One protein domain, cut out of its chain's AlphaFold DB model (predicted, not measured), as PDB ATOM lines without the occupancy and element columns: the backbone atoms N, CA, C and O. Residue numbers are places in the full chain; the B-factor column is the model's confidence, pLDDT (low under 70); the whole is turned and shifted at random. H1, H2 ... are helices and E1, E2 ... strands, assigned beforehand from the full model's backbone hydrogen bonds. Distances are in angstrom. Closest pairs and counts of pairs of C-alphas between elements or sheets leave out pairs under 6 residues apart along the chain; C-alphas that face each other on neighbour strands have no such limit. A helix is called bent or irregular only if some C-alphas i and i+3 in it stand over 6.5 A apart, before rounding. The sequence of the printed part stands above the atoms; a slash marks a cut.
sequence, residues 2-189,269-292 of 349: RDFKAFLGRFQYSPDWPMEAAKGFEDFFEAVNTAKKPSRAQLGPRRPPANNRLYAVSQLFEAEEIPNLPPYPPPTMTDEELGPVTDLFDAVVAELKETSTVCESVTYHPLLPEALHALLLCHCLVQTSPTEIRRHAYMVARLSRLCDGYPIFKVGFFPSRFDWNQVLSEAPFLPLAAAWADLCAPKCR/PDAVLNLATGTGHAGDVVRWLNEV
ATOM      1  N   ARG A   2      -3.796  31.647 -48.298       92.62
ATOM      2  CA  ARG A   2      -3.272  32.455 -49.429       92.62
ATOM      3  C   ARG A   2      -1.828  32.923 -49.208       92.62
ATOM      4  O   ARG A   2      -0.993  32.740 -50.084       92.62
ATOM      5  N   ASP A   3      -1.534  33.458 -48.028       94.12
ATOM      6  CA  ASP A   3      -0.224  34.048 -47.726       94.12
ATOM      7  C   ASP A   3       0.870  32.984 -47.578       94.12
ATOM      8  O   ASP A   3       1.982  33.182 -48.058       94.12
ATOM      9  N   PHE A   4       0.533  31.802 -47.043       93.38
ATOM     10  CA  PHE A   4       1.425  30.639 -47.074       93.38
ATOM     11  C   PHE A   4       1.718  30.199 -48.510       93.38
ATOM     12  O   PHE A   4       2.883  30.019 -48.846       93.38
ATOM     13  N   LYS A   5       0.718  30.117 -49.403       93.44
ATOM     14  CA  LYS A   5       0.976  29.844 -50.831       93.44
ATOM     15  C   LYS A   5       1.839  30.934 -51.485       93.44
ATOM     16  O   LYS A   5       2.742  30.607 -52.247       93.44
ATOM     17  N   ALA A   6       1.632  32.212 -51.164       95.31
ATOM     18  CA  ALA A   6       2.449  33.312 -51.688       95.31
ATOM     19  C   ALA A   6       3.901  33.297 -51.162       95.31
ATOM     20  O   ALA A   6       4.828  33.630 -51.899       95.31
ATOM     21  N   PHE A   7       4.110  32.888 -49.908       95.81
ATOM     22  CA  PHE A   7       5.431  32.657 -49.323       95.81
ATOM     23  C   PHE A   7       6.122  31.450 -49.971       95.81
ATOM     24  O   PHE A   7       7.236  31.581 -50.473       95.81
ATOM     25  N   LEU A   8       5.436  30.303 -50.040       95.56
ATOM     26  CA  LEU A   8       5.949  29.071 -50.642       95.56
ATOM     27  C   LEU A   8       6.264  29.234 -52.137       95.56
ATOM     28  O   LEU A   8       7.216  28.638 -52.631       95.56
ATOM     29  N   GLY A   9       5.532  30.092 -52.852       95.44
ATOM     30  CA  GLY A   9       5.787  30.405 -54.263       95.44
ATOM     31  C   GLY A   9       7.132  31.084 -54.549       95.44
ATOM     32  O   GLY A   9       7.506  31.211 -55.711       95.44
ATOM     33  N   ARG A  10       7.874  31.506 -53.513       95.12
ATOM     34  CA  ARG A  10       9.232  32.066 -53.635       95.12
ATOM     35  C   ARG A  10      10.328  30.999 -53.670       95.12
ATOM     36  O   ARG A  10      11.459  31.320 -54.025       95.12
ATOM     37  N   PHE A  11      10.010  29.758 -53.306       94.00
ATOM     38  CA  PHE A  11      10.955  28.642 -53.273       94.00
ATOM     39  C   PHE A  11      10.724  27.716 -54.460       94.00
ATOM     40  O   PHE A  11       9.590  27.534 -54.908       94.00
ATOM     41  N   GLN A  12      11.799  27.113 -54.958       93.44
ATOM     42  CA  GLN A  12      11.754  26.172 -56.070       93.44
ATOM     43  C   GLN A  12      12.049  24.757 -55.579       93.44
ATOM     44  O   GLN A  12      12.932  24.556 -54.743       93.44
ATOM     45  N   TYR A  13      11.321  23.789 -56.119       92.69
ATOM     46  CA  TYR A  13      11.552  22.358 -55.979       92.69
ATOM     47  C   TYR A  13      11.946  21.776 -57.341       92.69
ATOM     48  O   TYR A  13      11.376  22.153 -58.369       92.69
ATOM     49  N   SER A  14      12.900  20.849 -57.342       90.00
ATOM     50  CA  SER A  14      13.379  20.148 -58.531       90.00
ATOM     51  C   SER A  14      13.437  18.644 -58.242       90.00
ATOM     52  O   SER A  14      14.153  18.245 -57.323       90.00
ATOM     53  N   PRO A  15      12.687  17.794 -58.970       87.56
ATOM     54  CA  PRO A  15      12.739  16.340 -58.792       87.56
ATOM     55  C   PRO A  15      13.974  15.694 -59.443       87.56
ATOM     56  O   PRO A  15      14.245  14.523 -59.201       87.56
ATOM     57  N   ASP A  16      14.655  16.433 -60.317       85.19
ATOM     58  CA  ASP A  16      15.732  15.998 -61.205       85.19
ATOM     59  C   ASP A  16      16.907  16.994 -61.177       85.19
ATOM     60  O   ASP A  16      17.490  17.366 -62.198       85.19
ATOM     61  N   TRP A  17      17.252  17.441 -59.970       79.31
ATOM     62  CA  TRP A  17      18.398  18.298 -59.712       79.31
ATOM     63  C   TRP A  17      19.716  17.563 -60.016       79.31
ATOM     64  O   TRP A  17      19.911  16.457 -59.522       79.31
ATOM     65  N   PRO A  18      20.657  18.142 -60.779       74.25
ATOM     66  CA  PRO A  18      21.909  17.470 -61.136       74.25
ATOM     67  C   PRO A  18      22.773  17.132 -59.914       74.25
ATOM     68  O   PRO A  18      23.083  18.005 -59.093       74.25
ATOM     69  N   MET A  19      23.202  15.874 -59.798       69.19
ATOM     70  CA  MET A  19      23.951  15.392 -58.633       69.19
ATOM     71  C   MET A  19      25.325  16.073 -58.510       69.19
ATOM     72  O   MET A  19      25.784  16.342 -57.402       69.19
ATOM     73  N   GLU A  20      25.951  16.458 -59.625       65.00
ATOM     74  CA  GLU A  20      27.207  17.216 -59.635       65.00
ATOM     75  C   GLU A  20      27.035  18.637 -59.072       65.00
ATOM     76  O   GLU A  20      27.974  19.204 -58.508       65.00
ATOM     77  N   ALA A  21      25.838  19.219 -59.212       69.00
ATOM     78  CA  ALA A  21      25.504  20.521 -58.640       69.00
ATOM     79  C   ALA A  21      25.205  20.418 -57.136       69.00
ATOM     80  O   ALA A  21      25.609  21.304 -56.387       69.00
ATOM     81  N   ALA A  22      24.551  19.337 -56.689       69.44
ATOM     82  CA  ALA A  22      24.383  19.041 -55.264       69.44
ATOM     83  C   ALA A  22      25.740  18.811 -54.576       69.44
ATOM     84  O   ALA A  22      26.084  19.531 -53.641       69.44
ATOM     85  N   LYS A  23      26.568  17.905 -55.114       62.78
ATOM     86  CA  LYS A  23      27.902  17.626 -54.573       62.78
ATOM     87  C   LYS A  23      28.800  18.866 -54.559       62.78
ATOM     88  O   LYS A  23      29.464  19.134 -53.568       62.78
ATOM     89  N   GLY A  24      28.775  19.680 -55.618       62.25
ATOM     90  CA  GLY A  24      29.545  20.928 -55.656       62.25
ATOM     91  C   GLY A  24      29.146  21.955 -54.583       62.25
ATOM     92  O   GLY A  24      29.964  22.801 -54.228       62.25
ATOM     93  N   PHE A  25      27.916  21.887 -54.060       68.12
ATOM     94  CA  PHE A  25      27.470  22.691 -52.918       68.12
ATOM     95  C   PHE A  25      27.956  22.106 -51.581       68.12
ATOM     96  O   PHE A  25      28.392  22.866 -50.716       68.12
ATOM     97  N   GLU A  26      27.952  20.779 -51.432       65.56
ATOM     98  CA  GLU A  26      28.512  20.077 -50.266       65.56
ATOM     99  C   GLU A  26      30.032  20.292 -50.149       65.56
ATOM    100  O   GLU A  26      30.499  20.762 -49.111       65.56
ATOM    101  N   ASP A  27      30.785  20.078 -51.236       62.25
ATOM    102  CA  ASP A  27      32.235  20.319 -51.323       62.25
ATOM    103  C   ASP A  27      32.584  21.781 -50.948       62.25
ATOM    104  O   ASP A  27      33.579  22.060 -50.271       62.25
ATOM    105  N   PHE A  28      31.754  22.742 -51.380       68.88
ATOM    106  CA  PHE A  28      31.906  24.157 -51.026       68.88
ATOM    107  C   PHE A  28      31.663  24.405 -49.533       68.88
ATOM    108  O   PHE A  28      32.426  25.140 -48.901       68.88
ATOM    109  N   PHE A  29      30.623  23.795 -48.962       65.69
ATOM    110  CA  PHE A  29      30.311  23.931 -47.544       65.69
ATOM    111  C   PHE A  29      31.416  23.336 -46.655       65.69
ATOM    112  O   PHE A  29      31.850  23.986 -45.702       65.69
ATOM    113  N   GLU A  30      31.952  22.163 -47.006       63.47
ATOM    114  CA  GLU A  30      33.091  21.559 -46.304       63.47
ATOM    115  C   GLU A  30      34.338  22.461 -46.363       63.47
ATOM    116  O   GLU A  30      35.019  22.667 -45.353       63.47
ATOM    117  N   ALA A  31      34.625  23.072 -47.520       67.19
ATOM    118  CA  ALA A  31      35.739  24.010 -47.665       67.19
ATOM    119  C   ALA A  31      35.585  25.257 -46.769       67.19
ATOM    120  O   ALA A  31      36.559  25.679 -46.139       67.19
ATOM    121  N   VAL A  32      34.370  25.812 -46.667       68.75
ATOM    122  CA  VAL A  32      34.063  26.945 -45.775       68.75
ATOM    123  C   VAL A  32      34.230  26.552 -44.305       68.75
ATOM    124  O   VAL A  32      34.938  27.250 -43.577       68.75
ATOM    125  N   ASN A  33      33.656  25.423 -43.879       63.28
ATOM    126  CA  ASN A  33      33.758  24.940 -42.497       63.28
ATOM    127  C   ASN A  33      35.196  24.615 -42.080       63.28
ATOM    128  O   ASN A  33      35.606  24.931 -40.967       63.28
ATOM    129  N   THR A  34      35.987  24.023 -42.976       72.44
ATOM    130  CA  THR A  34      37.403  23.700 -42.715       72.44
ATOM    131  C   THR A  34      38.336  24.914 -42.826       72.44
ATOM    132  O   THR A  34      39.557  24.755 -42.821       72.44
ATOM    133  N   ALA A  35      37.784  26.133 -42.937       65.81
ATOM    134  CA  ALA A  35      38.490  27.411 -43.073       65.81
ATOM    135  C   ALA A  35      39.511  27.474 -44.234       65.81
ATOM    136  O   ALA A  35      40.329  28.399 -44.322       65.81
ATOM    137  N   LYS A  36      39.445  26.523 -45.176       66.81
ATOM    138  CA  LYS A  36      40.222  26.533 -46.415       66.81
ATOM    139  C   LYS A  36      39.657  27.656 -47.276       66.81
ATOM    140  O   LYS A  36      38.561  27.516 -47.805       66.81
ATOM    141  N   LYS A  37      40.387  28.770 -47.426       60.16
ATOM    142  CA  LYS A  37      39.965  29.911 -48.266       60.16
ATOM    143  C   LYS A  37      39.526  29.397 -49.651       60.16
ATOM    144  O   LYS A  37      40.408  29.011 -50.423       60.16
ATOM    145  N   PRO A  38      38.220  29.383 -49.986       58.66
ATOM    146  CA  PRO A  38      37.776  28.854 -51.266       58.66
ATOM    147  C   PRO A  38      38.322  29.756 -52.370       58.66
ATOM    148  O   PRO A  38      38.300  30.987 -52.252       58.66
ATOM    149  N   SER A  39      38.847  29.162 -53.442       56.78
ATOM    150  CA  SER A  39      39.383  29.962 -54.539       56.78
ATOM    151  C   SER A  39      38.253  30.780 -55.157       56.78
ATOM    152  O   SER A  39      37.193  30.246 -55.481       56.78
ATOM    153  N   ARG A  40      38.481  32.077 -55.393       53.19
ATOM    154  CA  ARG A  40      37.486  32.956 -56.036       53.19
ATOM    155  C   ARG A  40      37.064  32.455 -57.428       53.19
ATOM    156  O   ARG A  40      35.985  32.807 -57.888       53.19
ATOM    157  N   ALA A  41      37.870  31.597 -58.061       51.53
ATOM    158  CA  ALA A  41      37.537  30.912 -59.311       51.53
ATOM    159  C   ALA A  41      36.516  29.759 -59.152       51.53
ATOM    160  O   ALA A  41      35.846  29.413 -60.119       51.53
ATOM    161  N   GLN A  42      36.369  29.177 -57.956       54.69
ATOM    162  CA  GLN A  42      35.366  28.141 -57.647       54.69
ATOM    163  C   GLN A  42      33.997  28.737 -57.273       54.69
ATOM    164  O   GLN A  42      32.984  28.058 -57.380       54.69
ATOM    165  N   LEU A  43      33.967  30.013 -56.872       51.91
ATOM    166  CA  LEU A  43      32.775  30.759 -56.436       51.91
ATOM    167  C   LEU A  43      31.912  31.323 -57.582       51.91
ATOM    168  O   LEU A  43      30.941  32.037 -57.331       51.91
ATOM    169  N   GLY A  44      32.252  31.041 -58.843       50.62
ATOM    170  CA  GLY A  44      31.379  31.377 -59.968       50.62
ATOM    171  C   GLY A  44      30.071  30.578 -59.888       50.62
ATOM    172  O   GLY A  44      30.119  29.399 -59.533       50.62
ATOM    173  N   PRO A  45      28.904  31.160 -60.225       50.97
ATOM    174  CA  PRO A  45      27.645  30.431 -60.189       50.97
ATOM    175  C   PRO A  45      27.671  29.291 -61.216       50.97
ATOM    176  O   PRO A  45      27.411  29.498 -62.403       50.97
ATOM    177  N   ARG A  46      27.950  28.068 -60.747       56.75
ATOM    178  CA  ARG A  46      27.656  26.826 -61.469       56.75
ATOM    179  C   ARG A  46      26.142  26.690 -61.563       56.75
ATOM    180  O   ARG A  46      25.507  26.006 -60.766       56.75
ATOM    181  N   ARG A  47      25.557  27.401 -62.528       59.03
ATOM    182  CA  ARG A  47      24.156  27.228 -62.896       59.03
ATOM    183  C   ARG A  47      23.967  25.753 -63.275       59.03
ATOM    184  O   ARG A  47      24.750  25.269 -64.097       59.03
ATOM    185  N   PRO A  48      22.979  25.045 -62.702       62.47
ATOM    186  CA  PRO A  48      22.668  23.689 -63.133       62.47
ATOM    187  C   PRO A  48      22.417  23.660 -64.651       62.47
ATOM    188  O   PRO A  48      21.900  24.652 -65.187       62.47
ATOM    189  N   PRO A  49      22.772  22.575 -65.365       62.94
ATOM    190  CA  PRO A  49      22.360  22.386 -66.753       62.94
ATOM    191  C   PRO A  49      20.851  22.610 -66.907       62.94
ATOM    192  O   PRO A  49      20.058  22.094 -66.127       62.94
ATOM    193  N   ALA A  50      20.462  23.364 -67.938       63.69
ATOM    194  CA  ALA A  50      19.122  23.943 -68.104       63.69
ATOM    195  C   ALA A  50      17.968  22.941 -68.346       63.69
ATOM    196  O   ALA A  50      16.866  23.357 -68.694       63.69
ATOM    197  N   ASN A  51      18.223  21.641 -68.186       75.19
ATOM    198  CA  ASN A  51      17.279  20.558 -68.454       75.19
ATOM    199  C   ASN A  51      16.535  20.079 -67.195       75.19
ATOM    200  O   ASN A  51      15.627  19.260 -67.321       75.19
ATOM    201  N   ASN A  52      16.903  20.549 -65.996       83.19
ATOM    202  CA  ASN A  52      16.205  20.177 -64.765       83.19
ATOM    203  C   ASN A  52      14.854  20.905 -64.653       83.19
ATOM    204  O   ASN A  52      14.733  22.093 -64.963       83.19
ATOM    205  N   ARG A  53      13.821  20.199 -64.192       89.12
ATOM    206  CA  ARG A  53      12.481  20.755 -64.000       89.12
ATOM    207  C   ARG A  53      12.431  21.537 -62.696       89.12
ATOM    208  O   ARG A  53      12.962  21.110 -61.672       89.12
ATOM    209  N   LEU A  54      11.762  22.683 -62.737       91.12
ATOM    210  CA  LEU A  54      11.598  23.583 -61.602       91.12
ATOM    211  C   LEU A  54      10.113  23.869 -61.400       91.12
ATOM    212  O   LEU A  54       9.442  24.373 -62.299       91.12
ATOM    213  N   TYR A  55       9.625  23.565 -60.204       93.31
ATOM    214  CA  TYR A  55       8.268  23.853 -59.755       93.31
ATOM    215  C   TYR A  55       8.341  24.844 -58.598       93.31
ATOM    216  O   TYR A  55       9.201  24.713 -57.726       93.31
ATOM    217  N   ALA A  56       7.446  25.827 -58.547       95.25
ATOM    218  CA  ALA A  56       7.310  26.642 -57.345       95.25
ATOM    219  C   ALA A  56       6.731  25.766 -56.222       95.25
ATOM    220  O   ALA A  56       5.793  25.006 -56.465       95.25
ATOM    221  N   VAL A  57       7.240  25.861 -54.991       95.19
ATOM    222  CA  VAL A  57       6.795  24.973 -53.895       95.19
ATOM    223  C   VAL A  57       5.293  25.123 -53.616       95.19
ATOM    224  O   VAL A  57       4.645  24.153 -53.245       95.19
ATOM    225  N   SER A  58       4.700  26.290 -53.883       95.50
ATOM    226  CA  SER A  58       3.244  26.487 -53.822       95.50
ATOM    227  C   SER A  58       2.445  25.634 -54.815       95.50
ATOM    228  O   SER A  58       1.348  25.202 -54.468       95.50
ATOM    229  N   GLN A  59       2.984  25.351 -56.008       94.69
ATOM    230  CA  GLN A  59       2.311  24.547 -57.037       94.69
ATOM    231  C   GLN A  59       2.098  23.103 -56.574       94.69
ATOM    232  O   GLN A  59       1.092  22.491 -56.921       94.69
ATOM    233  N   LEU A  60       2.999  22.580 -55.734       93.75
ATOM    234  CA  LEU A  60       2.898  21.239 -55.143       93.75
ATOM    235  C   LEU A  60       1.622  21.060 -54.286       93.75
ATOM    236  O   LEU A  60       1.206  19.929 -54.036       93.75
ATOM    237  N   PHE A  61       1.002  22.174 -53.873       94.12
ATOM    238  CA  PHE A  61      -0.207  22.250 -53.047       94.12
ATOM    239  C   PHE A  61      -1.426  22.813 -53.800       94.12
ATOM    240  O   PHE A  61      -2.397  23.251 -53.176       94.12
ATOM    241  N   GLU A  62      -1.408  22.851 -55.135       91.38
ATOM    242  CA  GLU A  62      -2.645  23.012 -55.910       91.38
ATOM    243  C   GLU A  62      -3.465  21.719 -55.917       91.38
ATOM    244  O   GLU A  62      -2.952  20.656 -55.571       91.38
ATOM    245  N   ALA A  63      -4.759  21.816 -56.235       84.12
ATOM    246  CA  ALA A  63      -5.694  20.686 -56.163       84.12
ATOM    247  C   ALA A  63      -5.390  19.592 -57.207       84.12
ATOM    248  O   ALA A  63      -5.576  18.406 -56.928       84.12
ATOM    249  N   GLU A  64      -4.882  19.989 -58.374       85.75
ATOM    250  CA  GLU A  64      -4.416  19.099 -59.442       85.75
ATOM    251  C   GLU A  64      -3.065  18.452 -59.083       85.75
ATOM    252  O   GLU A  64      -2.224  19.054 -58.412       85.75
ATOM    253  N   GLU A  65      -2.855  17.206 -59.507       79.38
ATOM    254  CA  GLU A  65      -1.600  16.490 -59.267       79.38
ATOM    255  C   GLU A  65      -0.548  16.875 -60.313       79.38
ATOM    256  O   GLU A  65      -0.809  16.849 -61.516       79.38
ATOM    257  N   ILE A  66       0.666  17.211 -59.870       84.88
ATOM    258  CA  ILE A  66       1.755  17.546 -60.792       84.88
ATOM    259  C   ILE A  66       2.260  16.262 -61.471       84.88
ATOM    260  O   ILE A  66       2.693  15.337 -60.773       84.88
ATOM    261  N   PRO A  67       2.276  16.196 -62.815       78.75
ATOM    262  CA  PRO A  67       2.708  15.006 -63.532       78.75
ATOM    263  C   PRO A  67       4.211  14.753 -63.366       78.75
ATOM    264  O   PRO A  67       5.024  15.679 -63.298       78.75
ATOM    265  N   ASN A  68       4.591  13.474 -63.402       78.25
ATOM    266  CA  ASN A  68       5.984  13.011 -63.430       78.25
ATOM    267  C   ASN A  68       6.826  13.423 -62.201       78.25
ATOM    268  O   ASN A  68       8.038  13.640 -62.319       78.25
ATOM    269  N   LEU A  69       6.207  13.535 -61.023       84.12
ATOM    270  CA  LEU A  69       6.928  13.532 -59.746       84.12
ATOM    271  C   LEU A  69       7.396  12.100 -59.411       84.12
ATOM    272  O   LEU A  69       6.620  11.164 -59.608       84.12
ATOM    273  N   PRO A  70       8.614  11.900 -58.863       82.19
ATOM    274  CA  PRO A  70       9.019  10.596 -58.335       82.19
ATOM    275  C   PRO A  70       8.037  10.117 -57.249       82.19
ATOM    276  O   PRO A  70       7.538  10.967 -56.497       82.19
ATOM    277  N   PRO A  71       7.754   8.807 -57.142       81.06
ATOM    278  CA  PRO A  71       6.758   8.278 -56.214       81.06
ATOM    279  C   PRO A  71       7.149   8.556 -54.760       81.06
ATOM    280  O   PRO A  71       8.305   8.400 -54.369       81.06
ATOM    281  N   TYR A  72       6.174   8.984 -53.959       81.19
ATOM    282  CA  TYR A  72       6.349   9.190 -52.527       81.19
ATOM    283  C   TYR A  72       5.017   8.914 -51.788       81.19
ATOM    284  O   TYR A  72       3.989   9.435 -52.232       81.19
ATOM    285  N   PRO A  73       4.999   8.154 -50.672       77.25
ATOM    286  CA  PRO A  73       6.148   7.513 -50.022       77.25
ATOM    287  C   PRO A  73       6.844   6.481 -50.933       77.25
ATOM    288  O   PRO A  73       6.235   6.020 -51.899       77.25
ATOM    289  N   PRO A  74       8.133   6.165 -50.695       67.25
ATOM    290  CA  PRO A  74       8.836   5.126 -51.446       67.25
ATOM    291  C   PRO A  74       8.060   3.799 -51.398       67.25
ATOM    292  O   PRO A  74       7.499   3.491 -50.347       67.25
ATOM    293  N   PRO A  75       8.050   2.988 -52.472       58.19
ATOM    294  CA  PRO A  75       7.256   1.753 -52.518       58.19
ATOM    295  C   PRO A  75       7.636   0.742 -51.420       58.19
ATOM    296  O   PRO A  75       6.785   0.019 -50.917       58.19
ATOM    297  N   THR A  76       8.882   0.765 -50.939       55.25
ATOM    298  CA  THR A  76       9.331  -0.019 -49.772       55.25
ATOM    299  C   THR A  76       8.710   0.396 -48.431       55.25
ATOM    300  O   THR A  76       8.978  -0.249 -47.425       55.25
ATOM    301  N   MET A  77       7.897   1.459 -48.388       50.94
ATOM    302  CA  MET A  77       7.108   1.868 -47.218       50.94
ATOM    303  C   MET A  77       5.608   1.544 -47.355       50.94
ATOM    304  O   MET A  77       4.843   1.927 -46.475       50.94
ATOM    305  N   THR A  78       5.159   0.914 -48.450       50.53
ATOM    306  CA  THR A  78       3.722   0.673 -48.710       50.53
ATOM    307  C   THR A  78       3.285  -0.790 -48.672       50.53
ATOM    308  O   THR A  78       2.082  -1.039 -48.648       50.53
ATOM    309  N   ASP A  79       4.216  -1.745 -48.650       43.50
ATOM    310  CA  ASP A  79       3.894  -3.175 -48.620       43.50
ATOM    311  C   ASP A  79       3.733  -3.680 -47.175       43.50
ATOM    312  O   ASP A  79       4.714  -3.856 -46.454       43.50
ATOM    313  N   GLU A  80       2.494  -3.967 -46.761       43.00
ATOM    314  CA  GLU A  80       2.165  -4.496 -45.420       43.00
ATOM    315  C   GLU A  80       2.735  -5.910 -45.149       43.00
ATOM    316  O   GLU A  80       2.750  -6.358 -44.004       43.00
ATOM    317  N   GLU A  81       3.218  -6.619 -46.180       38.78
ATOM    318  CA  GLU A  81       3.810  -7.962 -46.057       38.78
ATOM    319  C   GLU A  81       5.324  -7.963 -45.766       38.78
ATOM    320  O   GLU A  81       5.871  -9.015 -45.421       38.78
ATOM    321  N   LEU A  82       6.022  -6.821 -45.868       38.03
ATOM    322  CA  LEU A  82       7.443  -6.736 -45.514       38.03
ATOM    323  C   LEU A  82       7.627  -6.244 -44.071       38.03
ATOM    324  O   LEU A  82       7.114  -5.208 -43.653       38.03
ATOM    325  N   GLY A  83       8.372  -7.037 -43.298       31.25
ATOM    326  CA  GLY A  83       8.605  -6.815 -41.872       31.25
ATOM    327  C   GLY A  83       9.396  -5.537 -41.549       31.25
ATOM    328  O   GLY A  83       9.949  -4.876 -42.429       31.25
ATOM    329  N   PRO A  84       9.486  -5.174 -40.258       36.59
ATOM    330  CA  PRO A  84      10.011  -3.879 -39.851       36.59
ATOM    331  C   PRO A  84      11.483  -3.694 -40.240       36.59
ATOM    332  O   PRO A  84      12.340  -4.527 -39.944       36.59
ATOM    333  N   VAL A  85      11.785  -2.520 -40.803       38.22
ATOM    334  CA  VAL A  85      13.130  -1.916 -40.890       38.22
ATOM    335  C   VAL A  85      14.138  -2.644 -41.807       38.22
ATOM    336  O   VAL A  85      15.140  -2.039 -42.203       38.22
ATOM    337  N   THR A  86      13.916  -3.891 -42.239       38.22
ATOM    338  CA  THR A  86      14.880  -4.644 -43.068       38.22
ATOM    339  C   THR A  86      15.185  -3.991 -44.415       38.22
ATOM    340  O   THR A  86      16.360  -3.904 -44.788       38.22
ATOM    341  N   ASP A  87      14.173  -3.450 -45.083       45.47
ATOM    342  CA  ASP A  87      14.211  -3.199 -46.528       45.47
ATOM    343  C   ASP A  87      14.605  -1.772 -46.907       45.47
ATOM    344  O   ASP A  87      15.021  -1.514 -48.034       45.47
ATOM    345  N   LEU A  88      14.610  -0.844 -45.947       42.44
ATOM    346  CA  LEU A  88      15.025   0.539 -46.188       42.44
ATOM    347  C   LEU A  88      16.535   0.664 -46.471       42.44
ATOM    348  O   LEU A  88      16.959   1.533 -47.228       42.44
ATOM    349  N   PHE A  89      17.345  -0.253 -45.927       39.44
ATOM    350  CA  PHE A  89      18.764  -0.380 -46.285       39.44
ATOM    351  C   PHE A  89      18.941  -0.967 -47.687       39.44
ATOM    352  O   PHE A  89      19.770  -0.479 -48.445       39.44
ATOM    353  N   ASP A  90      18.148  -1.977 -48.057       43.03
ATOM    354  CA  ASP A  90      18.180  -2.539 -49.411       43.03
ATOM    355  C   ASP A  90      17.671  -1.526 -50.458       43.03
ATOM    356  O   ASP A  90      18.214  -1.483 -51.558       43.03
ATOM    357  N   ALA A  91      16.729  -0.646 -50.096       46.72
ATOM    358  CA  ALA A  91      16.291   0.486 -50.915       46.72
ATOM    359  C   ALA A  91      17.393   1.540 -51.097       46.72
ATOM    360  O   ALA A  91      17.656   1.946 -52.223       46.72
ATOM    361  N   VAL A  92      18.087   1.942 -50.025       45.09
ATOM    362  CA  VAL A  92      19.221   2.884 -50.118       45.09
ATOM    363  C   VAL A  92      20.400   2.263 -50.876       45.09
ATOM    364  O   VAL A  92      21.046   2.943 -51.664       45.09
ATOM    365  N   VAL A  93      20.660   0.961 -50.722       42.75
ATOM    366  CA  VAL A  93      21.666   0.233 -51.518       42.75
ATOM    367  C   VAL A  93      21.236   0.074 -52.982       42.75
ATOM    368  O   VAL A  93      22.100   0.048 -53.854       42.75
ATOM    369  N   ALA A  94      19.939  -0.000 -53.288       45.28
ATOM    370  CA  ALA A  94      19.432   0.045 -54.660       45.28
ATOM    371  C   ALA A  94      19.563   1.455 -55.271       45.28
ATOM    372  O   ALA A  94      20.093   1.580 -56.370       45.28
ATOM    373  N   GLU A  95      19.203   2.506 -54.526       41.25
ATOM    374  CA  GLU A  95      19.362   3.923 -54.907       41.25
ATOM    375  C   GLU A  95      20.849   4.328 -55.043       41.25
ATOM    376  O   GLU A  95      21.172   5.233 -55.800       41.25
ATOM    377  N   LEU A  96      21.772   3.627 -54.366       41.72
ATOM    378  CA  LEU A  96      23.232   3.739 -54.550       41.72
ATOM    379  C   LEU A  96      23.786   2.878 -55.703       41.72
ATOM    380  O   LEU A  96      24.892   3.135 -56.180       41.72
ATOM    381  N   LYS A  97      23.067   1.828 -56.125       38.41
ATOM    382  CA  LYS A  97      23.429   0.981 -57.277       38.41
ATOM    383  C   LYS A  97      22.992   1.606 -58.595       38.41
ATOM    384  O   LYS A  97      23.706   1.485 -59.588       38.41
ATOM    385  N   GLU A  98      21.836   2.258 -58.610       40.19
ATOM    386  CA  GLU A  98      21.478   3.171 -59.684       40.19
ATOM    387  C   GLU A  98      22.345   4.423 -59.551       40.19
ATOM    388  O   GLU A  98      22.131   5.261 -58.682       40.19
ATOM    389  N   THR A  99      23.335   4.576 -60.433       46.19
ATOM    390  CA  THR A  99      24.098   5.824 -60.565       46.19
ATOM    391  C   THR A  99      23.223   6.896 -61.215       46.19
ATOM    392  O   THR A  99      23.460   7.305 -62.355       46.19
ATOM    393  N   SER A 100      22.169   7.309 -60.511       56.16
ATOM    394  CA  SER A 100      21.297   8.397 -60.924       56.16
ATOM    395  C   SER A 100      22.122   9.674 -60.996       56.16
ATOM    396  O   SER A 100      22.670  10.134 -59.999       56.16
ATOM    397  N   THR A 101      22.194  10.276 -62.180       62.12
ATOM    398  CA  THR A 101      22.847  11.577 -62.389       62.12
ATOM    399  C   THR A 101      22.042  12.737 -61.794       62.12
ATOM    400  O   THR A 101      22.491  13.883 -61.807       62.12
ATOM    401  N   VAL A 102      20.853  12.454 -61.255       68.56
ATOM    402  CA  VAL A 102      19.937  13.433 -60.673       68.56
ATOM    403  C   VAL A 102      19.448  13.020 -59.284       68.56
ATOM    404  O   VAL A 102      19.325  11.838 -58.964       68.56
ATOM    405  N   CYS A 103      19.137  14.013 -58.460       73.94
ATOM    406  CA  CYS A 103      18.554  13.883 -57.133       73.94
ATOM    407  C   CYS A 103      17.379  14.861 -56.960       73.94
ATOM    408  O   CYS A 103      17.115  15.715 -57.803       73.94
ATOM    409  N   GLU A 104      16.656  14.750 -55.852       83.38
ATOM    410  CA  GLU A 104      15.619  15.720 -55.497       83.38
ATOM    411  C   GLU A 104      16.231  16.881 -54.707       83.38
ATOM    412  O   GLU A 104      17.070  16.666 -53.833       83.38
ATOM    413  N   SER A 105      15.781  18.108 -54.967       82.75
ATOM    414  CA  SER A 105      16.247  19.304 -54.263       82.75
ATOM    415  C   SER A 105      15.117  20.307 -54.029       82.75
ATOM    416  O   SER A 105      14.169  20.406 -54.812       82.75
ATOM    417  N   VAL A 106      15.226  21.079 -52.949       88.31
ATOM    418  CA  VAL A 106      14.350  22.217 -52.651       88.31
ATOM    419  C   VAL A 106      15.191  23.416 -52.227       88.31
ATOM    420  O   VAL A 106      16.193  23.283 -51.530       88.31
ATOM    421  N   THR A 107      14.763  24.612 -52.628       87.94
ATOM    422  CA  THR A 107      15.346  25.873 -52.161       87.94
ATOM    423  C   THR A 107      15.079  26.016 -50.665       87.94
ATOM    424  O   THR A 107      13.964  26.354 -50.261       87.94
ATOM    425  N   TYR A 108      16.089  25.740 -49.840       83.19
ATOM    426  CA  TYR A 108      15.955  25.799 -48.389       83.19
ATOM    427  C   TYR A 108      15.705  27.227 -47.882       83.19
ATOM    428  O   TYR A 108      16.317  28.194 -48.339       83.19
ATOM    429  N   HIS A 109      14.852  27.340 -46.866       85.62
ATOM    430  CA  HIS A 109      14.669  28.550 -46.072       85.62
ATOM    431  C   HIS A 109      14.327  28.156 -44.623       85.62
ATOM    432  O   HIS A 109      13.510  27.252 -44.447       85.62
ATOM    433  N   PRO A 110      14.857  28.822 -43.575       82.31
ATOM    434  CA  PRO A 110      14.642  28.401 -42.183       82.31
ATOM    435  C   PRO A 110      13.168  28.286 -41.766       82.31
ATOM    436  O   PRO A 110      12.808  27.388 -41.016       82.31
ATOM    437  N   LEU A 111      12.297  29.158 -42.286       86.75
ATOM    438  CA  LEU A 111      10.846  29.129 -42.027       86.75
ATOM    439  C   LEU A 111      10.042  28.224 -42.986       86.75
ATOM    440  O   LEU A 111       8.815  28.200 -42.910       86.75
ATOM    441  N   LEU A 112      10.691  27.505 -43.912       89.00
ATOM    442  CA  LEU A 112      10.000  26.612 -44.848       89.00
ATOM    443  C   LEU A 112       9.277  25.460 -44.117       89.00
ATOM    444  O   LEU A 112       8.086  25.292 -44.377       89.00
ATOM    445  N   PRO A 113       9.897  24.724 -43.166       87.56
ATOM    446  CA  PRO A 113       9.198  23.675 -42.420       87.56
ATOM    447  C   PRO A 113       7.968  24.197 -41.669       87.56
ATOM    448  O   PRO A 113       6.918  23.561 -41.720       87.56
ATOM    449  N   GLU A 114       8.062  25.370 -41.035       88.50
ATOM    450  CA  GLU A 114       6.940  25.981 -40.309       88.50
ATOM    451  C   GLU A 114       5.768  26.301 -41.244       88.50
ATOM    452  O   GLU A 114       4.643  25.870 -40.999       88.50
ATOM    453  N   ALA A 115       6.032  26.983 -42.364       93.88
ATOM    454  CA  ALA A 115       4.998  27.340 -43.332       93.88
ATOM    455  C   ALA A 115       4.327  26.115 -43.980       93.88
ATOM    456  O   ALA A 115       3.136  26.165 -44.292       93.88
ATOM    457  N   LEU A 116       5.070  25.019 -44.172       94.62
ATOM    458  CA  LEU A 116       4.532  23.759 -44.687       94.62
ATOM    459  C   LEU A 116       3.564  23.101 -43.689       94.62
ATOM    460  O   LEU A 116       2.463  22.717 -44.080       94.62
ATOM    461  N   HIS A 117       3.921  23.015 -42.405       93.31
ATOM    462  CA  HIS A 117       3.033  22.435 -41.388       93.31
ATOM    463  C   HIS A 117       1.830  23.352 -41.093       93.31
ATOM    464  O   HIS A 117       0.698  22.875 -41.006       93.31
ATOM    465  N   ALA A 118       2.029  24.675 -41.059       94.25
ATOM    466  CA  ALA A 118       0.945  25.653 -40.927       94.25
ATOM    467  C   ALA A 118      -0.066  25.580 -42.090       94.25
ATOM    468  O   ALA A 118      -1.267  25.797 -41.901       94.25
ATOM    469  N   LEU A 119       0.396  25.239 -43.300       95.56
ATOM    470  CA  LEU A 119      -0.475  24.998 -44.448       95.56
ATOM    471  C   LEU A 119      -1.338  23.737 -44.258       95.56
ATOM    472  O   LEU A 119      -2.525  23.784 -44.576       95.56
ATOM    473  N   LEU A 120      -0.804  22.649 -43.690       95.12
ATOM    474  CA  LEU A 120      -1.599  21.450 -43.371       95.12
ATOM    475  C   LEU A 120      -2.688  21.746 -42.333       95.12
ATOM    476  O   LEU A 120      -3.842  21.376 -42.538       95.12
ATOM    477  N   LEU A 121      -2.356  22.495 -41.276       94.25
ATOM    478  CA  LEU A 121      -3.337  22.954 -40.286       94.25
ATOM    479  C   LEU A 121      -4.419  23.840 -40.932       94.25
ATOM    480  O   LEU A 121      -5.605  23.666 -40.655       94.25
ATOM    481  N   CYS A 122      -4.051  24.719 -41.877       94.62
ATOM    482  CA  CYS A 122      -5.035  25.452 -42.685       94.62
ATOM    483  C   CYS A 122      -5.961  24.506 -43.470       94.62
ATOM    484  O   CYS A 122      -7.162  24.761 -43.524       94.62
ATOM    485  N   HIS A 123      -5.431  23.433 -44.069       93.69
ATOM    486  CA  HIS A 123      -6.225  22.449 -44.816       93.69
ATOM    487  C   HIS A 123      -7.203  21.666 -43.923       93.69
ATOM    488  O   HIS A 123      -8.325  21.404 -44.365       93.69
ATOM    489  N   CYS A 124      -6.837  21.365 -42.668       92.00
ATOM    490  CA  CYS A 124      -7.764  20.834 -41.660       92.00
ATOM    491  C   CYS A 124      -8.905  21.819 -41.369       92.00
ATOM    492  O   CYS A 124     -10.076  21.443 -41.428       92.00
ATOM    493  N   LEU A 125      -8.575  23.088 -41.100       92.06
ATOM    494  CA  LEU A 125      -9.559  24.116 -40.751       92.06
ATOM    495  C   LEU A 125     -10.561  24.383 -41.885       92.06
ATOM    496  O   LEU A 125     -11.762  24.426 -41.635       92.06
ATOM    497  N   VAL A 126     -10.105  24.478 -43.140       91.81
ATOM    498  CA  VAL A 126     -11.003  24.663 -44.304       91.81
ATOM    499  C   VAL A 126     -11.644  23.360 -44.809       91.81
ATOM    500  O   VAL A 126     -12.254  23.361 -45.874       91.81
ATOM    501  N   GLN A 127     -11.498  22.252 -44.072       89.19
ATOM    502  CA  GLN A 127     -12.055  20.933 -44.397       89.19
ATOM    503  C   GLN A 127     -11.723  20.443 -45.818       89.19
ATOM    504  O   GLN A 127     -12.578  19.936 -46.548       89.19
ATOM    505  N   THR A 128     -10.454  20.579 -46.207       91.00
ATOM    506  CA  THR A 128      -9.940  20.005 -47.461       91.00
ATOM    507  C   THR A 128     -10.183  18.493 -47.487       91.00
ATOM    508  O   THR A 128     -10.135  17.835 -46.446       91.00
ATOM    509  N   SER A 129     -10.465  17.923 -48.666       89.88
ATOM    510  CA  SER A 129     -10.856  16.510 -48.757       89.88
ATOM    511  C   SER A 129      -9.789  15.577 -48.144       89.88
ATOM    512  O   SER A 129      -8.597  15.812 -48.355       89.88
ATOM    513  N   PRO A 130     -10.163  14.490 -47.431       88.12
ATOM    514  CA  PRO A 130      -9.193  13.577 -46.814       88.12
ATOM    515  C   PRO A 130      -8.182  12.979 -47.803       88.12
ATOM    516  O   PRO A 130      -7.041  12.699 -47.450       88.12
ATOM    517  N   THR A 131      -8.580  12.810 -49.065       89.75
ATOM    518  CA  THR A 131      -7.706  12.376 -50.161       89.75
ATOM    519  C   THR A 131      -6.660  13.425 -50.530       89.75
ATOM    520  O   THR A 131      -5.497  13.078 -50.722       89.75
ATOM    521  N   GLU A 132      -7.056  14.694 -50.596       91.75
ATOM    522  CA  GLU A 132      -6.185  15.805 -50.974       91.75
ATOM    523  C   GLU A 132      -5.250  16.203 -49.826       91.75
ATOM    524  O   GLU A 132      -4.044  16.306 -50.038       91.75
ATOM    525  N   ILE A 133      -5.752  16.329 -48.590       92.38
ATOM    526  CA  ILE A 133      -4.890  16.641 -47.438       92.38
ATOM    527  C   ILE A 133      -3.856  15.534 -47.184       92.38
ATOM    528  O   ILE A 133      -2.745  15.832 -46.759       92.38
ATOM    529  N   ARG A 134      -4.155  14.273 -47.532       92.06
ATOM    530  CA  ARG A 134      -3.178  13.171 -47.507       92.06
ATOM    531  C   ARG A 134      -2.065  13.363 -48.535       92.06
ATOM    532  O   ARG A 134      -0.901  13.161 -48.203       92.06
ATOM    533  N   ARG A 135      -2.401  13.779 -49.762       92.19
ATOM    534  CA  ARG A 135      -1.404  14.118 -50.791       92.19
ATOM    535  C   ARG A 135      -0.543  15.299 -50.347       92.19
ATOM    536  O   ARG A 135       0.679  15.222 -50.442       92.19
ATOM    537  N   HIS A 136      -1.156  16.350 -49.801       94.50
ATOM    538  CA  HIS A 136      -0.435  17.502 -49.255       94.50
ATOM    539  C   HIS A 136       0.471  17.096 -48.087       94.50
ATOM    540  O   HIS A 136       1.630  17.500 -48.058       94.50
ATOM    541  N   ALA A 137       0.007  16.239 -47.173       93.81
ATOM    542  CA  ALA A 137       0.808  15.712 -46.067       93.81
ATOM    543  C   ALA A 137       2.026  14.919 -46.570       93.81
ATOM    544  O   ALA A 137       3.142  15.162 -46.117       93.81
ATOM    545  N   TYR A 138       1.855  14.045 -47.567       92.56
ATOM    546  CA  TYR A 138       2.979  13.356 -48.204       92.56
ATOM    547  C   TYR A 138       3.958  14.324 -48.887       92.56
ATOM    548  O   TYR A 138       5.169  14.174 -48.727       92.56
ATOM    549  N   MET A 139       3.479  15.369 -49.569       93.50
ATOM    550  CA  MET A 139       4.364  16.395 -50.136       93.50
ATOM    551  C   MET A 139       5.103  17.202 -49.057       93.50
ATOM    552  O   MET A 139       6.292  17.468 -49.217       93.50
ATOM    553  N   VAL A 140       4.468  17.538 -47.928       94.00
ATOM    554  CA  VAL A 140       5.152  18.178 -46.789       94.00
ATOM    555  C   VAL A 140       6.203  17.259 -46.173       94.00
ATOM    556  O   VAL A 140       7.307  17.725 -45.888       94.00
ATOM    557  N   ALA A 141       5.911  15.968 -45.996       89.62
ATOM    558  CA  ALA A 141       6.868  15.015 -45.444       89.62
ATOM    559  C   ALA A 141       8.093  14.852 -46.358       89.62
ATOM    560  O   ALA A 141       9.230  14.968 -45.898       89.62
ATOM    561  N   ARG A 142       7.864  14.721 -47.672       89.00
ATOM    562  CA  ARG A 142       8.898  14.719 -48.716       89.00
ATOM    563  C   ARG A 142       9.776  15.971 -48.673       89.00
ATOM    564  O   ARG A 142      10.995  15.855 -48.652       89.00
ATOM    565  N   LEU A 143       9.181  17.164 -48.631       89.81
ATOM    566  CA  LEU A 143       9.937  18.423 -48.576       89.81
ATOM    567  C   LEU A 143      10.691  18.587 -47.249       89.81
ATOM    568  O   LEU A 143      11.825  19.060 -47.249       89.81
ATOM    569  N   SER A 144      10.112  18.144 -46.128       86.75
ATOM    570  CA  SER A 144      10.778  18.137 -44.817       86.75
ATOM    571  C   SER A 144      12.014  17.219 -44.825       86.75
ATOM    572  O   SER A 144      13.079  17.635 -44.370       86.75
ATOM    573  N   ARG A 145      11.904  16.037 -45.458       80.75
ATOM    574  CA  ARG A 145      12.984  15.060 -45.746       80.75
ATOM    575  C   ARG A 145      14.091  15.591 -46.667       80.75
ATOM    576  O   ARG A 145      15.176  15.018 -46.665       80.75
ATOM    577  N   LEU A 146      13.841  16.670 -47.417       78.69
ATOM    578  CA  LEU A 146      14.855  17.392 -48.208       78.69
ATOM    579  C   LEU A 146      15.440  18.610 -47.468       78.69
ATOM    580  O   LEU A 146      16.512  19.089 -47.827       78.69
ATOM    581  N   CYS A 147      14.753  19.119 -46.441       78.19
ATOM    582  CA  CYS A 147      15.235  20.227 -45.615       78.19
ATOM    583  C   CYS A 147      16.168  19.764 -44.480       78.19
ATOM    584  O   CYS A 147      17.057  20.517 -44.080       78.19
ATOM    585  N   ASP A 148      15.981  18.550 -43.949       67.19
ATOM    586  CA  ASP A 148      16.852  17.968 -42.917       67.19
ATOM    587  C   ASP A 148      18.187  17.521 -43.538       67.19
ATOM    588  O   ASP A 148      18.299  16.481 -44.186       67.19
ATOM    589  N   GLY A 149      19.205  18.358 -43.343       52.38
ATOM    590  CA  GLY A 149      20.511  18.233 -43.986       52.38
ATOM    591  C   GLY A 149      21.210  19.574 -44.161       52.38
ATOM    592  O   GLY A 149      22.431  19.612 -44.070       52.38
ATOM    593  N   TYR A 150      20.456  20.670 -44.331       56.22
ATOM    594  CA  TYR A 150      21.019  22.009 -44.528       56.22
ATOM    595  C   TYR A 150      21.732  22.524 -43.261       56.22
ATOM    596  O   TYR A 150      21.071  22.864 -42.281       56.22
ATOM    597  N   PRO A 151      23.073  22.636 -43.270       51.12
ATOM    598  CA  PRO A 151      23.883  22.770 -42.052       51.12
ATOM    599  C   PRO A 151      24.181  24.227 -41.645       51.12
ATOM    600  O   PRO A 151      25.046  24.478 -40.814       51.12
ATOM    601  N   ILE A 152      23.512  25.204 -42.266       53.78
ATOM    602  CA  ILE A 152      23.876  26.633 -42.188       53.78
ATOM    603  C   ILE A 152      23.123  27.374 -41.068       53.78
ATOM    604  O   ILE A 152      23.577  28.415 -40.596       53.78
ATOM    605  N   PHE A 153      21.970  26.861 -40.635       53.81
ATOM    606  CA  PHE A 153      21.077  27.563 -39.713       53.81
ATOM    607  C   PHE A 153      20.791  26.717 -38.476       53.81
ATOM    608  O   PHE A 153      20.449  25.541 -38.598       53.81
ATOM    609  N   LYS A 154      20.862  27.339 -37.289       53.00
ATOM    610  CA  LYS A 154      20.314  26.743 -36.063       53.00
ATOM    611  C   LYS A 154      18.853  26.374 -36.312       53.00
ATOM    612  O   LYS A 154      18.094  27.190 -36.841       53.00
ATOM    613  N   VAL A 155      18.470  25.158 -35.935       52.12
ATOM    614  CA  VAL A 155      17.094  24.686 -36.093       52.12
ATOM    615  C   VAL A 155      16.155  25.581 -35.290       52.12
ATOM    616  O   VAL A 155      16.343  25.787 -34.092       52.12
ATOM    617  N   GLY A 156      15.151  26.132 -35.972       55.72
ATOM    618  CA  GLY A 156      14.116  26.935 -35.338       55.72
ATOM    619  C   GLY A 156      13.166  26.072 -34.513       55.72
ATOM    620  O   GLY A 156      12.884  24.924 -34.860       55.72
ATOM    621  N   PHE A 157      12.621  26.645 -33.443       66.25
ATOM    622  CA  PHE A 157      11.409  26.103 -32.846       66.25
ATOM    623  C   PHE A 157      10.248  26.299 -33.833       66.25
ATOM    624  O   PHE A 157      10.051  27.404 -34.342       66.25
ATOM    625  N   PHE A 158       9.507  25.228 -34.120       75.94
ATOM    626  CA  PHE A 158       8.467  25.184 -35.151       75.94
ATOM    627  C   PHE A 158       7.110  24.797 -34.525       75.94
ATOM    628  O   PHE A 158       6.788  23.604 -34.467       75.94
ATOM    629  N   PRO A 159       6.325  25.767 -34.008       81.06
ATOM    630  CA  PRO A 159       5.057  25.500 -33.326       81.06
ATOM    631  C   PRO A 159       4.071  24.700 -34.181       81.06
ATOM    632  O   PRO A 159       3.587  23.656 -33.744       81.06
ATOM    633  N   SER A 160       3.851  25.110 -35.438       87.00
ATOM    634  CA  SER A 160       2.888  24.453 -36.336       87.00
ATOM    635  C   SER A 160       3.247  22.991 -36.601       87.00
ATOM    636  O   SER A 160       2.382  22.160 -36.878       87.00
ATOM    637  N   ARG A 161       4.538  22.659 -36.516       84.00
ATOM    638  CA  ARG A 161       5.021  21.286 -36.632       84.00
ATOM    639  C   ARG A 161       4.684  20.448 -35.403       84.00
ATOM    640  O   ARG A 161       4.318  19.285 -35.573       84.00
ATOM    641  N   PHE A 162       4.813  20.995 -34.195       82.06
ATOM    642  CA  PHE A 162       4.366  20.300 -32.986       82.06
ATOM    643  C   PHE A 162       2.853  20.066 -33.048       82.06
ATOM    644  O   PHE A 162       2.404  18.925 -32.933       82.06
ATOM    645  N   ASP A 163       2.096  21.122 -33.357       86.81
ATOM    646  CA  ASP A 163       0.637  21.066 -33.439       86.81
ATOM    647  C   ASP A 163       0.160  20.020 -34.466       86.81
ATOM    648  O   ASP A 163      -0.763  19.256 -34.195       86.81
ATOM    649  N   TRP A 164       0.834  19.900 -35.619       90.75
ATOM    650  CA  TRP A 164       0.542  18.859 -36.613       90.75
ATOM    651  C   TRP A 164       0.776  17.428 -36.101       90.75
ATOM    652  O   TRP A 164      -0.034  16.542 -36.374       90.75
ATOM    653  N   ASN A 165       1.851  17.180 -35.343       86.12
ATOM    654  CA  ASN A 165       2.095  15.856 -34.753       86.12
ATOM    655  C   ASN A 165       1.017  15.502 -33.718       86.12
ATOM    656  O   ASN A 165       0.541  14.368 -33.698       86.12
ATOM    657  N   GLN A 166       0.598  16.472 -32.901       85.69
ATOM    658  CA  GLN A 166      -0.481  16.282 -31.934       85.69
ATOM    659  C   GLN A 166      -1.822  15.999 -32.636       85.69
ATOM    660  O   GLN A 166      -2.495  15.030 -32.293       85.69
ATOM    661  N   VAL A 167      -2.158  16.753 -33.692       89.69
ATOM    662  CA  VAL A 167      -3.347  16.507 -34.531       89.69
ATOM    663  C   VAL A 167      -3.352  15.087 -35.114       89.69
ATOM    664  O   VAL A 167      -4.383  14.419 -35.061       89.69
ATOM    665  N   LEU A 168      -2.216  14.590 -35.621       87.50
ATOM    666  CA  LEU A 168      -2.104  13.210 -36.119       87.50
ATOM    667  C   LEU A 168      -2.238  12.147 -35.015       87.50
ATOM    668  O   LEU A 168      -2.725  11.052 -35.290       87.50
ATOM    669  N   SER A 169      -1.808  12.447 -33.787       84.06
ATOM    670  CA  SER A 169      -1.902  11.521 -32.651       84.06
ATOM    671  C   SER A 169      -3.307  11.447 -32.046       84.06
ATOM    672  O   SER A 169      -3.686  10.402 -31.523       84.06
ATOM    673  N   GLU A 170      -4.062  12.547 -32.069       84.12
ATOM    674  CA  GLU A 170      -5.365  12.656 -31.397       84.12
ATOM    675  C   GLU A 170      -6.561  12.469 -32.346       84.12
ATOM    676  O   GLU A 170      -7.636  12.059 -31.903       84.12
ATOM    677  N   ALA A 171      -6.399  12.726 -33.651       80.25
ATOM    678  CA  ALA A 171      -7.469  12.618 -34.640       80.25
ATOM    679  C   ALA A 171      -7.145  11.570 -35.733       80.25
ATOM    680  O   ALA A 171      -6.398  11.861 -36.672       80.25
ATOM    681  N   PRO A 172      -7.761  10.369 -35.713       73.06
ATOM    682  CA  PRO A 172      -7.536   9.317 -36.710       73.06
ATOM    683  C   PRO A 172      -8.307   9.574 -38.024       73.06
ATOM    684  O   PRO A 172      -9.018   8.708 -38.535       73.06
ATOM    685  N   PHE A 173      -8.202  10.787 -38.580       82.31
ATOM    686  CA  PHE A 173      -8.877  11.185 -39.825       82.31
ATOM    687  C   PHE A 173      -8.032  10.934 -41.086       82.31
ATOM    688  O   PHE A 173      -8.575  10.937 -42.195       82.31
ATOM    689  N   LEU A 174      -6.718  10.728 -40.927       86.12
ATOM    690  CA  LEU A 174      -5.749  10.688 -42.021       86.12
ATOM    691  C   LEU A 174      -4.896   9.405 -42.001       86.12
ATOM    692  O   LEU A 174      -3.852   9.382 -41.355       86.12
ATOM    693  N   PRO A 175      -5.298   8.333 -42.709       85.56
ATOM    694  CA  PRO A 175      -4.484   7.126 -42.809       85.56
ATOM    695  C   PRO A 175      -3.237   7.387 -43.671       85.56
ATOM    696  O   PRO A 175      -3.342   7.649 -44.877       85.56
ATOM    697  N   LEU A 176      -2.070   7.311 -43.032       86.25
ATOM    698  CA  LEU A 176      -0.738   7.395 -43.637       86.25
ATOM    699  C   LEU A 176      -0.113   5.991 -43.729       86.25
ATOM    700  O   LEU A 176      -0.431   5.128 -42.919       86.25
ATOM    701  N   ALA A 177       0.779   5.772 -44.698       82.44
ATOM    702  CA  ALA A 177       1.437   4.477 -44.924       82.44
ATOM    703  C   ALA A 177       2.502   4.122 -43.867       82.44
ATOM    704  O   ALA A 177       2.798   2.954 -43.656       82.44
ATOM    705  N   ALA A 178       3.072   5.125 -43.199       78.06
ATOM    706  CA  ALA A 178       4.054   4.971 -42.127       78.06
ATOM    707  C   ALA A 178       3.885   6.105 -41.103       78.06
ATOM    708  O   ALA A 178       3.124   7.054 -41.340       78.06
ATOM    709  N   ALA A 179       4.595   6.041 -39.972       76.12
ATOM    710  CA  ALA A 179       4.557   7.114 -38.986       76.12
ATOM    711  C   ALA A 179       5.104   8.426 -39.578       76.12
ATOM    712  O   ALA A 179       5.996   8.430 -40.430       76.12
ATOM    713  N   TRP A 180       4.604   9.570 -39.101       83.19
ATOM    714  CA  TRP A 180       5.017  10.886 -39.611       83.19
ATOM    715  C   TRP A 180       6.531  11.132 -39.491       83.19
ATOM    716  O   TRP A 180       7.133  11.766 -40.362       83.19
ATOM    717  N   ALA A 181       7.152  10.588 -38.440       74.31
ATOM    718  CA  ALA A 181       8.596  10.618 -38.245       74.31
ATOM    719  C   ALA A 181       9.357   9.800 -39.307       74.31
ATOM    720  O   ALA A 181      10.360  10.281 -39.822       74.31
ATOM    721  N   ASP A 182       8.870   8.627 -39.708       72.12
ATOM    722  CA  ASP A 182       9.536   7.807 -40.731       72.12
ATOM    723  C   ASP A 182       9.416   8.442 -42.121       72.12
ATOM    724  O   ASP A 182      10.380   8.492 -42.886       72.12
ATOM    725  N   LEU A 183       8.242   9.007 -42.422       78.25
ATOM    726  CA  LEU A 183       7.988   9.735 -43.665       78.25
ATOM    727  C   LEU A 183       8.926  10.949 -43.797       78.25
ATOM    728  O   LEU A 183       9.589  11.123 -44.826       78.25
ATOM    729  N   CYS A 184       9.026  11.775 -42.752       80.06
ATOM    730  CA  CYS A 184       9.861  12.978 -42.772       80.06
ATOM    731  C   CYS A 184      11.373  12.697 -42.636       80.06
ATOM    732  O   CYS A 184      12.163  13.637 -42.746       80.06
ATOM    733  N   ALA A 185      11.803  11.457 -42.374       68.00
ATOM    734  CA  ALA A 185      13.208  11.130 -42.134       68.00
ATOM    735  C   ALA A 185      14.095  11.360 -43.382       68.00
ATOM    736  O   ALA A 185      13.712  10.947 -44.482       68.00
ATOM    737  N   PRO A 186      15.305  11.946 -43.250       63.81
ATOM    738  CA  PRO A 186      16.270  12.067 -44.347       63.81
ATOM    739  C   PRO A 186      16.579  10.743 -45.046       63.81
ATOM    740  O   PRO A 186      16.612   9.693 -44.397       63.81
ATOM    741  N   LYS A 187      16.935  10.807 -46.341       53.12
ATOM    742  CA  LYS A 187      17.412   9.636 -47.108       53.12
ATOM    743  C   LYS A 187      18.539   8.905 -46.363       53.12
ATOM    744  O   LYS A 187      18.471   7.696 -46.163       53.12
ATOM    745  N   CYS A 188      19.526   9.660 -45.875       43.91
ATOM    746  CA  CYS A 188      20.692   9.119 -45.177       43.91
ATOM    747  C   CYS A 188      20.424   8.770 -43.706       43.91
ATOM    748  O   CYS A 188      20.970   7.785 -43.225       43.91
ATOM    749  N   ARG A 189      19.573   9.519 -42.988       40.94
ATOM    750  CA  ARG A 189      19.325   9.298 -41.549       40.94
ATOM    751  C   ARG A 189      18.601   7.984 -41.290       40.94
ATOM    752  O   ARG A 189      18.946   7.287 -40.349       40.94
ATOM    753  N   PRO A 269      16.645  26.859 -22.674       38.81
ATOM    754  CA  PRO A 269      16.068  27.077 -21.349       38.81
ATOM    755  C   PRO A 269      14.688  26.424 -21.205       38.81
ATOM    756  O   PRO A 269      13.933  26.364 -22.178       38.81
ATOM    757  N   ASP A 270      14.303  26.057 -19.977       39.22
ATOM    758  CA  ASP A 270      13.004  25.431 -19.657       39.22
ATOM    759  C   ASP A 270      11.792  26.204 -20.206       39.22
ATOM    760  O   ASP A 270      10.759  25.621 -20.531       39.22
ATOM    761  N   ALA A 271      11.918  27.524 -20.380       38.03
ATOM    762  CA  ALA A 271      10.914  28.363 -21.030       38.03
ATOM    763  C   ALA A 271      10.543  27.894 -22.452       38.03
ATOM    764  O   ALA A 271       9.394  28.057 -22.851       38.03
ATOM    765  N   VAL A 272      11.469  27.287 -23.206       39.97
ATOM    766  CA  VAL A 272      11.183  26.749 -24.547       39.97
ATOM    767  C   VAL A 272      10.633  25.323 -24.484       39.97
ATOM    768  O   VAL A 272       9.809  24.973 -25.322       39.97
ATOM    769  N   LEU A 273      10.965  24.530 -23.457       39.59
ATOM    770  CA  LEU A 273      10.233  23.285 -23.173       39.59
ATOM    771  C   LEU A 273       8.755  23.575 -22.850       39.59
ATOM    772  O   LEU A 273       7.871  22.874 -23.331       39.59
ATOM    773  N   ASN A 274       8.488  24.663 -22.125       35.94
ATOM    774  CA  ASN A 274       7.137  25.149 -21.822       35.94
ATOM    775  C   ASN A 274       6.440  25.863 -23.006       35.94
ATOM    776  O   ASN A 274       5.242  26.121 -22.936       35.94
ATOM    777  N   LEU A 275       7.154  26.167 -24.100       40.69
ATOM    778  CA  LEU A 275       6.541  26.468 -25.408       40.69
ATOM    779  C   LEU A 275       6.359  25.204 -26.265       40.69
ATOM    780  O   LEU A 275       5.516  25.195 -27.158       40.69
ATOM    781  N   ALA A 276       7.150  24.154 -26.017       42.44
ATOM    782  CA  ALA A 276       7.046  22.858 -26.682       42.44
ATOM    783  C   ALA A 276       5.892  21.998 -26.141       42.44
ATOM    784  O   ALA A 276       5.449  21.084 -26.830       42.44
ATOM    785  N   THR A 277       5.352  22.303 -24.959       45.94
ATOM    786  CA  THR A 277       3.967  21.945 -24.630       45.94
ATOM    787  C   THR A 277       3.033  22.753 -25.528       45.94
ATOM    788  O   THR A 277       3.036  23.980 -25.453       45.94
ATOM    789  N   GLY A 278       2.287  22.051 -26.390       53.16
ATOM    790  CA  GLY A 278       1.599  22.605 -27.561       53.16
ATOM    791  C   GLY A 278       0.782  23.876 -27.327       53.16
ATOM    792  O   GLY A 278       0.232  24.115 -26.255       53.16
ATOM    793  N   THR A 279       0.648  24.668 -28.390       61.22
ATOM    794  CA  THR A 279       0.133  26.052 -28.373       61.22
ATOM    795  C   THR A 279      -1.351  26.201 -27.997       61.22
ATOM    796  O   THR A 279      -1.902  27.297 -28.066       61.22
ATOM    797  N   GLY A 280      -2.036  25.103 -27.670       68.44
ATOM    798  CA  GLY A 280      -3.494  25.002 -27.589       68.44
ATOM    799  C   GLY A 280      -4.167  24.833 -28.956       68.44
ATOM    800  O   GLY A 280      -5.161  24.112 -29.052       68.44
ATOM    801  N   HIS A 281      -3.591  25.391 -30.032       82.44
ATOM    802  CA  HIS A 281      -4.189  25.363 -31.371       82.44
ATOM    803  C   HIS A 281      -4.411  23.940 -31.901       82.44
ATOM    804  O   HIS A 281      -5.406  23.693 -32.580       82.44
ATOM    805  N   ALA A 282      -3.528  22.989 -31.576       85.19
ATOM    806  CA  ALA A 282      -3.714  21.584 -31.935       85.19
ATOM    807  C   ALA A 282      -5.034  21.016 -31.391       85.19
ATOM    808  O   ALA A 282      -5.797  20.412 -32.141       85.19
ATOM    809  N   GLY A 283      -5.341  21.281 -30.116       86.19
ATOM    810  CA  GLY A 283      -6.586  20.856 -29.475       86.19
ATOM    811  C   GLY A 283      -7.819  21.525 -30.087       86.19
ATOM    812  O   GLY A 283      -8.842  20.868 -30.272       86.19
ATOM    813  N   ASP A 284      -7.720  22.797 -30.483       89.44
ATOM    814  CA  ASP A 284      -8.787  23.481 -31.226       89.44
ATOM    815  C   ASP A 284      -9.004  22.874 -32.625       89.44
ATOM    816  O   ASP A 284     -10.151  22.702 -33.043       89.44
ATOM    817  N   VAL A 285      -7.935  22.487 -33.334       90.06
ATOM    818  CA  VAL A 285      -8.014  21.800 -34.639       90.06
ATOM    819  C   VAL A 285      -8.591  20.388 -34.492       90.06
ATOM    820  O   VAL A 285      -9.460  20.006 -35.274       90.06
ATOM    821  N   VAL A 286      -8.171  19.621 -33.482       89.19
ATOM    822  CA  VAL A 286      -8.728  18.292 -33.163       89.19
ATOM    823  C   VAL A 286     -10.212  18.405 -32.811       89.19
ATOM    824  O   VAL A 286     -11.029  17.652 -33.343       89.19
ATOM    825  N   ARG A 287     -10.593  19.380 -31.974       89.75
ATOM    826  CA  ARG A 287     -11.998  19.660 -31.649       89.75
ATOM    827  C   ARG A 287     -12.792  20.008 -32.909       89.75
ATOM    828  O   ARG A 287     -13.821  19.389 -33.148       89.75
ATOM    829  N   TRP A 288     -12.284  20.902 -33.759       90.25
ATOM    830  CA  TRP A 288     -12.916  21.276 -35.030       90.25
ATOM    831  C   TRP A 288     -13.136  20.081 -35.971       90.25
ATOM    832  O   TRP A 288     -14.224  19.925 -36.525       90.25
ATOM    833  N   LEU A 289     -12.135  19.204 -36.117       87.62
ATOM    834  CA  LEU A 289     -12.224  17.988 -36.937       87.62
ATOM    835  C   LEU A 289     -13.248  16.971 -36.401       87.62
ATOM    836  O   LEU A 289     -13.828  16.222 -37.189       87.62
ATOM    837  N   ASN A 290     -13.473  16.946 -35.085       85.31
ATOM    838  CA  ASN A 290     -14.451  16.075 -34.431       85.31
ATOM    839  C   ASN A 290     -15.876  16.665 -34.433       85.31
ATOM    840  O   ASN A 290     -16.845  15.924 -34.598       85.31
ATOM    841  N   GLU A 291     -16.014  17.980 -34.247       86.38
ATOM    842  CA  GLU A 291     -17.303  18.680 -34.166       86.38
ATOM    843  C   GLU A 291     -17.937  18.920 -35.538       86.38
ATOM    844  O   GLU A 291     -19.151  18.766 -35.692       86.38
ATOM    845  N   VAL A 292     -17.140  19.293 -36.546       77.88
ATOM    846  CA  VAL A 292     -17.667  19.609 -37.876       77.88
ATOM    847  C   VAL A 292     -17.612  18.359 -38.751       77.88
ATOM    848  O   VAL A 292     -16.526  17.952 -39.173       77.88
TER     849      VAL A 292
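Overview. This is residues 2 to 189 and 269 to 292 of the 349 residues of an uncharacterized protein of Beauveria bassiana (UniProt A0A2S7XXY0). A helical hairpin, H4 and H5, makes the core, with H1, H6 and H9 packed on H4 and the short H7 on H5. Beside the end of H5 a ribbon of two strands, E1 and E2, runs outward to H2, while H2, H3 and H8 lie around this body and touch no helix. The printed part has 212 residues and is mostly helix, in the order H1 E1 H2 H3 E2 H4 H5 H6 H7 H8 H9, with an antiparallel sheet E1 - E2. It is compact, with a radius of gyration of the C-alphas of 18.9 A and spans of 61 by 45 by 33 A.

Along the chain. Find C-alpha 2 at (-3.272, 32.455, -49.429), where H1, residues 2 to 8, begins. E1 follows at residues 12 to 18, 14.3 A long, then H2 at 19 to 33, 21.2 A. H3, residues 86 to 97, is 17.5 A long and only just irregular, with C-alphas 86 and 89 6.6 A apart. Next come E2, residues 102 to 106, and H4, residues 112 to 125, 20.1 A. H5, residues 130 to 147, starts at (-9.193, 13.577, -46.814) and runs 25.3 A. H6 is residues 159 to 170, 16.7 A; H7, 180 to 184; H8, 270 to 276; and H9, 281 to 291, 15.0 A, ends with C-alpha 291 at (-17.303, 18.680, -34.166).

Arrangement. Start at the hub, H4. It touches H5 as a hairpin, at a shallow tilt of 10 degrees, opposite ways; the closest C-alphas, of Leu 116 and Val 140, are 6.0 A apart. H1 touches H4 at Phe 4 and Ala 115, the closest C-alphas, 6.1 A. H6 touches H4 with residues 159 to 164 alone, at a steep tilt of 45 degrees; the closest C-alphas are those of Ala 118 and Ser 160, 5.1 A. H9 touches H6, closest at the C-alphas of Asp 163 and Ala 282, 4.6 A, and H4, at those of Leu 125 and Val 285, 6.7 A. H7 touches H5 at Ala 141 and Cys 184, the closest C-alphas, 4.5 A. Between E1 and E2, look for N 14 and O 105, 2.9 A, within hydrogen-bond range. Every O i to N i+4 pair is within range in the helices but H3, with 7 of 8.

Size, cuts and confidence. The C-alphas farthest apart, of Ala 41 and Glu 291, are 61.6 A apart. Residues 190 to 268 are not printed; C-alphas 189 and 269 are 27.1 A apart across the cut. The links H2 to H3, with 52 residues, and H5 to H6 are long. The mean pLDDT of the printed part is 73.2, and 87 residues are under 70, among them 74 to 102 and 269 to 280.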